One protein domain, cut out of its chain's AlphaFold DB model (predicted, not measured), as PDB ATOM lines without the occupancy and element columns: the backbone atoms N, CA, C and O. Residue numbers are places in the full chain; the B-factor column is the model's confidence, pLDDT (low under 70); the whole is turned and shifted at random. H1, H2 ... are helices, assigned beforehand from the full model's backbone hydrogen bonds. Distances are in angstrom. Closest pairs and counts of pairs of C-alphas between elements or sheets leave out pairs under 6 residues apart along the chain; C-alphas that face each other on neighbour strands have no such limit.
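This is residues 185 to 255 of the 598 residues of an uncharacterized protein of Mycobacterium sp. GA-1841 (UniProt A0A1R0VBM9). The long helix H4 packs with part of its length on H1, which pairs with H2 at a steep tilt; H3 is at one end, and a long loop, residues 219 to 237, leads from it to H4. The printed part has 71 residues, with named helices H1 to H4 in chain order and no named strand: all helix. It is compact, radius of gyration of the C-alphas 11.2 A, spanning 32 by 23 by 18 A.

H4, residues 238 to 253, touches H1, residues 185 to 195, with residues 244 to 251 alone; the closest C-alphas are Phe 190 and Gln 251, 6.9 A. H1 touches H2, residues 199 to 208, closest C-alphas Gly 195 and Arg 202, 4.2 A, at a steep tilt of 49 degrees, opposite ways. H3, residues 211 to 218, and H2 meet only through their link. Every O i to N i+4 pair is within hydrogen-bond range in H1, H2 and H3; in H4, 9 of 12.

H4 is 24.7 A long, from C-alpha 238 at (0.835, -49.601, 42.117) to C-alpha 253 at (19.070, -33.060, 40.125), with a kink of 30 degrees near residue 246. H1 measures 15.0 A, H2 14.1 A.

The printed part has no cut. Residues 222 to 229 have pLDDT under 70.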
ATOM      1  N   ARG A 185      15.991 -32.402  55.771       91.94
ATOM      2  CA  ARG A 185      15.123 -31.388  55.162       91.94
ATOM      3  C   ARG A 185      14.808 -31.716  53.703       91.94
ATOM      4  O   ARG A 185      13.671 -31.518  53.283       91.94
ATOM      5  N   GLU A 186      15.771 -32.229  52.942       92.00
ATOM      6  CA  GLU A 186      15.529 -32.658  51.558       92.00
ATOM      7  C   GLU A 186      14.594 -33.873  51.488       92.00
ATOM      8  O   GLU A 186      13.678 -33.883  50.664       92.00
ATOM      9  N   THR A 187      14.734 -34.838  52.405       94.00
ATOM     10  CA  THR A 187      13.772 -35.945  52.561       94.00
ATOM     11  C   THR A 187      12.361 -35.418  52.821       94.00
ATOM     12  O   THR A 187      11.407 -35.832  52.165       94.00
ATOM     13  N   GLU A 188      12.211 -34.490  53.769       92.88
ATOM     14  CA  GLU A 188      10.914 -33.918  54.144       92.88
ATOM     15  C   GLU A 188      10.298 -33.094  53.011       92.88
ATOM     16  O   GLU A 188       9.102 -33.208  52.737       92.88
ATOM     17  N   LYS A 189      11.106 -32.281  52.323       88.88
ATOM     18  CA  LYS A 189      10.683 -31.491  51.162       88.88
ATOM     19  C   LYS A 189      10.157 -32.401  50.054       88.88
ATOM     20  O   LYS A 189       9.053 -32.171  49.557       88.88
ATOM     21  N   PHE A 190      10.906 -33.452  49.721       90.44
ATOM     22  CA  PHE A 190      10.492 -34.445  48.734       90.44
ATOM     23  C   PHE A 190       9.202 -35.154  49.152       90.44
ATOM     24  O   PHE A 190       8.234 -35.183  48.392       90.44
ATOM     25  N   ALA A 191       9.158 -35.665  50.385       92.25
ATOM     26  CA  ALA A 191       8.007 -36.383  50.911       92.25
ATOM     27  C   ALA A 191       6.736 -35.528  50.868       92.25
ATOM     28  O   ALA A 191       5.693 -36.003  50.422       92.25
ATOM     29  N   ASN A 192       6.826 -34.258  51.267       90.69
ATOM     30  CA  ASN A 192       5.704 -33.324  51.229       90.69
ATOM     31  C   ASN A 192       5.252 -33.001  49.799       90.69
ATOM     32  O   ASN A 192       4.046 -32.931  49.561       90.69
ATOM     33  N   SER A 193       6.184 -32.842  48.855       86.88
ATOM     34  CA  SER A 193       5.863 -32.563  47.451       86.88
ATOM     35  C   SER A 193       5.191 -33.767  46.774       86.88
ATOM     36  O   SER A 193       4.122 -33.634  46.181       86.88
ATOM     37  N   PHE A 194       5.746 -34.972  46.947       87.06
ATOM     38  CA  PHE A 194       5.231 -36.198  46.327       87.06
ATOM     39  C   PHE A 194       3.947 -36.728  46.985       87.06
ATOM     40  O   PHE A 194       3.014 -37.175  46.311       87.06
ATOM     41  N   GLY A 195       3.896 -36.721  48.321       86.31
ATOM     42  CA  GLY A 195       2.783 -37.272  49.094       86.31
ATOM     43  C   GLY A 195       1.630 -36.295  49.320       86.31
ATOM     44  O   GLY A 195       0.490 -36.724  49.523       86.31
ATOM     45  N   GLY A 196       1.897 -34.985  49.278       88.56
ATOM     46  CA  GLY A 196       0.907 -33.945  49.538       88.56
ATOM     47  C   GLY A 196       0.168 -34.180  50.867       88.56
ATOM     48  O   GLY A 196       0.808 -34.341  51.911       88.56
ATOM     49  N   PRO A 197      -1.180 -34.220  50.877       89.44
ATOM     50  CA  PRO A 197      -1.953 -34.465  52.093       89.44
ATOM     51  C   PRO A 197      -1.985 -35.942  52.534       89.44
ATOM     52  O   PRO A 197      -2.408 -36.206  53.658       89.44
ATOM     53  N   ASN A 198      -1.572 -36.899  51.691       90.94
ATOM     54  CA  ASN A 198      -1.633 -38.329  52.000       90.94
ATOM     55  C   ASN A 198      -0.426 -38.756  52.852       90.94
ATOM     56  O   ASN A 198       0.698 -38.842  52.362       90.94
ATOM     57  N   GLU A 199      -0.671 -39.058  54.128       92.00
ATOM     58  CA  GLU A 199       0.370 -39.439  55.087       92.00
ATOM     59  C   GLU A 199       1.111 -40.731  54.710       92.00
ATOM     60  O   GLU A 199       2.338 -40.748  54.777       92.00
ATOM     61  N   ALA A 200       0.411 -41.770  54.245       90.94
ATOM     62  CA  ALA A 200       1.041 -43.020  53.815       90.94
ATOM     63  C   ALA A 200       1.969 -42.789  52.611       90.94
ATOM     64  O   ALA A 200       3.116 -43.235  52.611       90.94
ATOM     65  N   LYS A 201       1.520 -41.985  51.637       89.62
ATOM     66  CA  LYS A 201       2.332 -41.606  50.470       89.62
ATOM     67  C   LYS A 201       3.552 -40.760  50.862       89.62
ATOM     68  O   LYS A 201       4.620 -40.938  50.281       89.62
ATOM     69  N   ARG A 202       3.434 -39.882  51.872       92.56
ATOM     70  CA  ARG A 202       4.578 -39.132  52.431       92.56
ATOM     71  C   ARG A 202       5.594 -40.055  53.105       92.56
ATOM     72  O   ARG A 202       6.785 -39.898  52.867       92.56
ATOM     73  N   LEU A 203       5.147 -41.011  53.920       92.19
ATOM     74  CA  LEU A 203       6.038 -41.972  54.586       92.19
ATOM     75  C   LEU A 203       6.759 -42.869  53.572       92.19
ATOM     76  O   LEU A 203       7.969 -43.065  53.680       92.19
ATOM     77  N   PHE A 204       6.040 -43.342  52.551       91.50
ATOM     78  CA  PHE A 204       6.620 -44.072  51.425       91.50
ATOM     79  C   PHE A 204       7.698 -43.245  50.703       91.50
ATOM     80  O   PHE A 204       8.814 -43.722  50.502       91.50
ATOM     81  N   ALA A 205       7.413 -41.978  50.385       90.62
ATOM     82  CA  ALA A 205       8.372 -41.078  49.746       90.62
ATOM     83  C   ALA A 205       9.596 -40.764  50.624       90.62
ATOM     84  O   ALA A 205      10.721 -40.752  50.126       90.62
ATOM     85  N   ALA A 206       9.400 -40.560  51.929       93.19
ATOM     86  CA  ALA A 206      10.489 -40.342  52.878       93.19
ATOM     87  C   ALA A 206      11.403 -41.572  53.002       93.19
ATOM     88  O   ALA A 206      12.618 -41.433  53.125       93.19
ATOM     89  N   SER A 207      10.832 -42.780  52.932       92.12
ATOM     90  CA  SER A 207      11.600 -44.027  52.863       92.12
ATOM     91  C   SER A 207      12.390 -44.127  51.554       92.12
ATOM     92  O   SER A 207      13.581 -44.438  51.580       92.12
ATOM     93  N   ALA A 208      11.762 -43.798  50.421       89.88
ATOM     94  CA  ALA A 208      12.400 -43.830  49.109       89.88
ATOM     95  C   ALA A 208      13.609 -42.888  49.023       89.88
ATOM     96  O   ALA A 208      14.668 -43.289  48.545       89.88
ATOM     97  N   TYR A 209      13.467 -41.662  49.532       91.94
ATOM     98  CA  TYR A 209      14.497 -40.619  49.494       91.94
ATOM     99  C   TYR A 209      15.181 -40.400  50.846       91.94
ATOM    100  O   TYR A 209      15.497 -39.273  51.231       91.94
ATOM    101  N   SER A 210      15.404 -41.487  51.584       92.31
ATOM    102  CA  SER A 210      16.091 -41.444  52.875       92.31
ATOM    103  C   SER A 210      17.501 -40.848  52.769       92.31
ATOM    104  O   SER A 210      18.115 -40.848  51.700       92.31
ATOM    105  N   MET A 211      18.066 -40.415  53.900       92.38
ATOM    106  CA  MET A 211      19.460 -39.954  53.971       92.38
ATOM    107  C   MET A 211      20.438 -40.987  53.391       92.38
ATOM    108  O   MET A 211      21.385 -40.626  52.698       92.38
ATOM    109  N   GLU A 212      20.208 -42.275  53.655       89.81
ATOM    110  CA  GLU A 212      21.054 -43.347  53.135       89.81
ATOM    111  C   GLU A 212      20.956 -43.438  51.606       89.81
ATOM    112  O   GLU A 212      21.982 -43.518  50.929       89.81
ATOM    113  N   THR A 213      19.742 -43.344  51.052       88.88
ATOM    114  CA  THR A 213      19.532 -43.278  49.599       88.88
ATOM    115  C   THR A 213      20.244 -42.068  49.000       88.88
ATOM    116  O   THR A 213      21.006 -42.228  48.048       88.88
ATOM    117  N   GLN A 214      20.065 -40.879  49.586       92.62
ATOM    118  CA  GLN A 214      20.715 -39.647  49.136       92.62
ATOM    119  C   GLN A 214      22.244 -39.794  49.115       92.62
ATOM    120  O   GLN A 214      22.869 -39.511  48.098       92.62
ATOM    121  N   VAL A 215      22.854 -40.307  50.191       92.25
ATOM    122  CA  VAL A 215      24.310 -40.542  50.272       92.25
ATOM    123  C   VAL A 215      24.792 -41.492  49.175       92.25
ATOM    124  O   VAL A 215      25.794 -41.206  48.518       92.25
ATOM    125  N   ARG A 216      24.081 -42.603  48.936       88.12
ATOM    126  CA  ARG A 216      24.431 -43.539  47.855       88.12
ATOM    127  C   ARG A 216      24.325 -42.874  46.482       88.12
ATOM    128  O   ARG A 216      25.212 -43.055  45.655       88.12
ATOM    129  N   TRP A 217      23.275 -42.092  46.246       88.06
ATOM    130  CA  TRP A 217      23.026 -41.431  44.963       88.06
ATOM    131  C   TRP A 217      24.042 -40.324  44.665       88.06
ATOM    132  O   TRP A 217      24.536 -40.191  43.541       88.06
ATOM    133  N   LEU A 218      24.441 -39.567  45.690       90.50
ATOM    134  CA  LEU A 218      25.493 -38.551  45.592       90.50
ATOM    135  C   LEU A 218      26.846 -39.133  45.155       90.50
ATOM    136  O   LEU A 218      27.650 -38.410  44.570       90.50
ATOM    137  N   LEU A 219      27.081 -40.429  45.376       89.50
ATOM    138  CA  LEU A 219      28.312 -41.134  45.001       89.50
ATOM    139  C   LEU A 219      28.127 -42.151  43.863       89.50
ATOM    140  O   LEU A 219      29.058 -42.894  43.564       89.50
ATOM    141  N   ALA A 220      26.955 -42.204  43.229       82.44
ATOM    142  CA  ALA A 220      26.692 -43.123  42.126       82.44
ATOM    143  C   ALA A 220      27.143 -42.543  40.779       82.44
ATOM    144  O   ALA A 220      26.912 -41.366  40.500       82.44
ATOM    145  N   ASP A 221      27.735 -43.381  39.926       73.00
ATOM    146  CA  ASP A 221      28.238 -42.978  38.602       73.00
ATOM    147  C   ASP A 221      27.140 -42.857  37.547       73.00
ATOM    148  O   ASP A 221      27.263 -42.082  36.600       73.00
ATOM    149  N   ASP A 222      26.067 -43.629  37.706       69.12
ATOM    150  CA  ASP A 222      24.936 -43.666  36.789       69.12
ATOM    151  C   ASP A 222      23.631 -43.712  37.578       69.12
ATOM    152  O   ASP A 222      23.405 -44.640  38.360       69.12
ATOM    153  N   LEU A 223      22.745 -42.750  37.313       62.25
ATOM    154  CA  LEU A 223      21.417 -42.681  37.911       62.25
ATOM    155  C   LEU A 223      20.545 -43.905  37.560       62.25
ATOM    156  O   LEU A 223      19.581 -44.187  38.261       62.25
ATOM    157  N   ALA A 224      20.826 -44.631  36.473       54.75
ATOM    158  CA  ALA A 224      20.124 -45.871  36.126       54.75
ATOM    159  C   ALA A 224      20.619 -47.088  36.930       54.75
ATOM    160  O   ALA A 224      19.887 -48.062  37.088       54.75
ATOM    161  N   SER A 225      21.831 -47.020  37.488       55.41
ATOM    162  CA  SER A 225      22.343 -48.003  38.454       55.41
ATOM    163  C   SER A 225      21.870 -47.737  39.890       55.41
ATOM    164  O   SER A 225      22.056 -48.570  40.778       55.41
ATOM    165  N   MET A 226      21.226 -46.586  40.116       60.94
ATOM    166  CA  MET A 226      20.674 -46.176  41.401       60.94
ATOM    167  C   MET A 226      19.308 -46.824  41.636       60.94
ATOM    168  O   MET A 226      18.263 -46.230  41.390       60.94
ATOM    169  N   GLY A 227      19.297 -48.055  42.144       54.94
ATOM    170  CA  GLY A 227      18.080 -48.604  42.737       54.94
ATOM    171  C   GLY A 227      17.734 -47.820  44.005       54.94
ATOM    172  O   GLY A 227      18.468 -47.896  44.991       54.94
ATOM    173  N   ALA A 228      16.638 -47.060  44.000       58.50
ATOM    174  CA  ALA A 228      15.946 -46.782  45.253       58.50
ATOM    175  C   ALA A 228      15.262 -48.083  45.683       58.50
ATOM    176  O   ALA A 228      14.543 -48.697  44.896       58.50
ATOM    177  N   GLU A 229      15.477 -48.499  46.925       67.06
ATOM    178  CA  GLU A 229      14.722 -49.587  47.544       67.06
ATOM    179  C   GLU A 229      13.772 -48.961  48.569       67.06
ATOM    180  O   GLU A 229      14.061 -48.991  49.766       67.06
ATOM    181  N   PRO A 230      12.682 -48.301  48.123       71.81
ATOM    182  CA  PRO A 230      11.689 -47.810  49.060       71.81
ATOM    183  C   PRO A 230      11.105 -48.994  49.829       71.81
ATOM    184  O   PRO A 230      11.006 -50.104  49.297       71.81
ATOM    185  N   ASP A 231      10.668 -48.761  51.063       76.88
ATOM    186  CA  ASP A 231       9.924 -49.771  51.803       76.88
ATOM    187  C   ASP A 231       8.587 -50.037  51.098       76.88
ATOM    188  O   ASP A 231       7.603 -49.310  51.250       76.88
ATOM    189  N   LEU A 232       8.563 -51.103  50.294       78.19
ATOM    190  CA  LEU A 232       7.401 -51.513  49.512       78.19
ATOM    191  C   LEU A 232       6.208 -51.887  50.396       78.19
ATOM    192  O   LEU A 232       5.087 -51.910  49.896       78.19
ATOM    193  N   SER A 233       6.412 -52.159  51.691       77.12
ATOM    194  CA  SER A 233       5.298 -52.389  52.617       77.12
ATOM    195  C   SER A 233       4.460 -51.128  52.863       77.12
ATOM    196  O   SER A 233       3.300 -51.241  53.252       77.12
ATOM    197  N   LEU A 234       5.020 -49.946  52.583       78.38
ATOM    198  CA  LEU A 234       4.333 -48.656  52.656       78.38
ATOM    199  C   LEU A 234       3.626 -48.284  51.343       78.38
ATOM    200  O   LEU A 234       2.849 -47.330  51.319       78.38
ATOM    201  N   ALA A 235       3.889 -49.006  50.250       77.06
ATOM    202  CA  ALA A 235       3.233 -48.775  48.969       77.06
ATOM    203  C   ALA A 235       1.849 -49.439  48.959       77.06
ATOM    204  O   ALA A 235       1.725 -50.652  48.795       77.06
ATOM    205  N   GLU A 236       0.793 -48.640  49.116       72.44
ATOM    206  CA  GLU A 236      -0.587 -49.141  49.061       72.44
ATOM    207  C   GLU A 236      -1.102 -49.281  47.616       72.44
ATOM    208  O   GLU A 236      -1.976 -50.105  47.337       72.44
ATOM    209  N   GLU A 237      -0.541 -48.508  46.680       74.94
ATOM    210  CA  GLU A 237      -0.995 -48.412  45.292       74.94
ATOM    211  C   GLU A 237       0.153 -48.659  44.301       74.94
ATOM    212  O   GLU A 237       1.281 -48.200  44.487       74.94
ATOM    213  N   THR A 238      -0.144 -49.351  43.196       71.19
ATOM    214  CA  THR A 238       0.835 -49.601  42.117       71.19
ATOM    215  C   THR A 238       1.220 -48.331  41.356       71.19
ATOM    216  O   THR A 238       2.315 -48.269  40.806       71.19
ATOM    217  N   GLU A 239       0.364 -47.306  41.366       81.00
ATOM    218  CA  GLU A 239       0.620 -46.016  40.715       81.00
ATOM    219  C   GLU A 239       1.738 -45.223  41.416       81.00
ATOM    220  O   GLU A 239       2.555 -44.602  40.744       81.00
ATOM    221  N   TRP A 240       1.878 -45.316  42.748       86.12
ATOM    222  CA  TRP A 240       2.946 -44.600  43.467       86.12
ATOM    223  C   TRP A 240       4.338 -45.088  43.061       86.12
ATOM    224  O   TRP A 240       5.270 -44.292  42.998       86.12
ATOM    225  N   LEU A 241       4.475 -46.383  42.760       80.12
ATOM    226  CA  LEU A 241       5.729 -46.973  42.287       80.12
ATOM    227  C   LEU A 241       6.089 -46.508  40.872       80.12
ATOM    228  O   LEU A 241       7.270 -46.380  40.567       80.12
ATOM    229  N   ALA A 242       5.089 -46.261  40.023       77.88
ATOM    230  CA  ALA A 242       5.311 -45.785  38.662       77.88
ATOM    231  C   ALA A 242       5.755 -44.312  38.636       77.88
ATOM    232  O   ALA A 242       6.624 -43.953  37.845       77.88
ATOM    233  N   ASP A 243       5.198 -43.482  39.522       82.12
ATOM    234  CA  ASP A 243       5.469 -42.039  39.540       82.12
ATOM    235  C   ASP A 243       6.767 -41.674  40.277       82.12
ATOM    236  O   ASP A 243       7.422 -40.682  39.945       82.12
ATOM    237  N   ILE A 244       7.149 -42.452  41.298       85.12
ATOM    238  CA  ILE A 244       8.213 -42.047  42.224       85.12
ATOM    239  C   ILE A 244       9.592 -41.969  41.570       85.12
ATOM    240  O   ILE A 244      10.385 -41.113  41.948       85.12
ATOM    241  N   GLU A 245       9.887 -42.815  40.580       79.94
ATOM    242  CA  GLU A 245      11.217 -42.853  39.964       79.94
ATOM    243  C   GLU A 245      11.569 -41.522  39.289       79.94
ATOM    244  O   GLU A 245      12.650 -40.982  39.525       79.94
ATOM    245  N   GLN A 246      10.649 -40.964  38.494       78.00
ATOM    246  CA  GLN A 246      10.881 -39.682  37.831       78.00
ATOM    247  C   GLN A 246      10.971 -38.549  38.856       78.00
ATOM    248  O   GLN A 246      11.918 -37.770  38.818       78.00
ATOM    249  N   SER A 247      10.058 -38.510  39.834       83.50
ATOM    250  CA  SER A 247      10.081 -37.478  40.878       83.50
ATOM    251  C   SER A 247      11.369 -37.495  41.706       83.50
ATOM    252  O   SER A 247      11.855 -36.440  42.105       83.50
ATOM    253  N   LEU A 248      11.933 -38.677  41.975       85.06
ATOM    254  CA  LEU A 248      13.211 -38.795  42.671       85.06
ATOM    255  C   LEU A 248      14.368 -38.236  41.838       85.06
ATOM    256  O   LEU A 248      15.236 -37.570  42.396       85.06
ATOM    257  N   ARG A 249      14.394 -38.501  40.524       79.31
ATOM    258  CA  ARG A 249      15.418 -37.960  39.615       79.31
ATOM    259  C   ARG A 249      15.348 -36.436  39.576       79.31
ATOM    260  O   ARG A 249      16.358 -35.790  39.832       79.31
ATOM    261  N   ASP A 250      14.148 -35.891  39.391       78.06
ATOM    262  CA  ASP A 250      13.919 -34.443  39.350       78.06
ATOM    263  C   ASP A 250      14.367 -33.772  40.665       78.06
ATOM    264  O   ASP A 250      15.065 -32.756  40.657       78.06
ATOM    265  N   GLN A 251      14.035 -34.377  41.814       84.12
ATOM    266  CA  GLN A 251      14.473 -33.893  43.126       84.12
ATOM    267  C   GLN A 251      15.993 -34.018  43.324       84.12
ATOM    268  O   GLN A 251      16.616 -33.152  43.941       84.12
ATOM    269  N   PHE A 252      16.602 -35.103  42.853       84.88
ATOM    270  CA  PHE A 252      18.033 -35.332  43.017       84.88
ATOM    271  C   PHE A 252      18.870 -34.377  42.169       84.88
ATOM    272  O   PHE A 252      19.905 -33.890  42.628       84.88
ATOM    273  N   ASP A 253      18.402 -34.040  40.969       78.44
ATOM    274  CA  ASP A 253      19.070 -33.060  40.125       78.44
ATOM    275  C   ASP A 253      19.187 -31.713  40.851       78.44
ATOM    276  O   ASP A 253      20.174 -31.001  40.654       78.44
ATOM    277  N   VAL A 254      18.216 -31.358  41.707       77.12
ATOM    278  CA  VAL A 254      18.192 -30.139  42.546       77.12
ATOM    279  C   VAL A 254      18.877 -30.254  43.904       77.12
ATOM    280  O   VAL A 254      18.755 -29.348  44.729       77.12
ATOM    281  N   HIS A 255      19.649 -31.315  44.137       87.69
ATOM    282  CA  HIS A 255      20.212 -31.572  45.455       87.69
ATOM    283  C   HIS A 255      21.220 -30.482  45.905       87.69
ATOM    284  O   HIS A 255      22.190 -30.207  45.193       87.69
TER     285      HIS A 255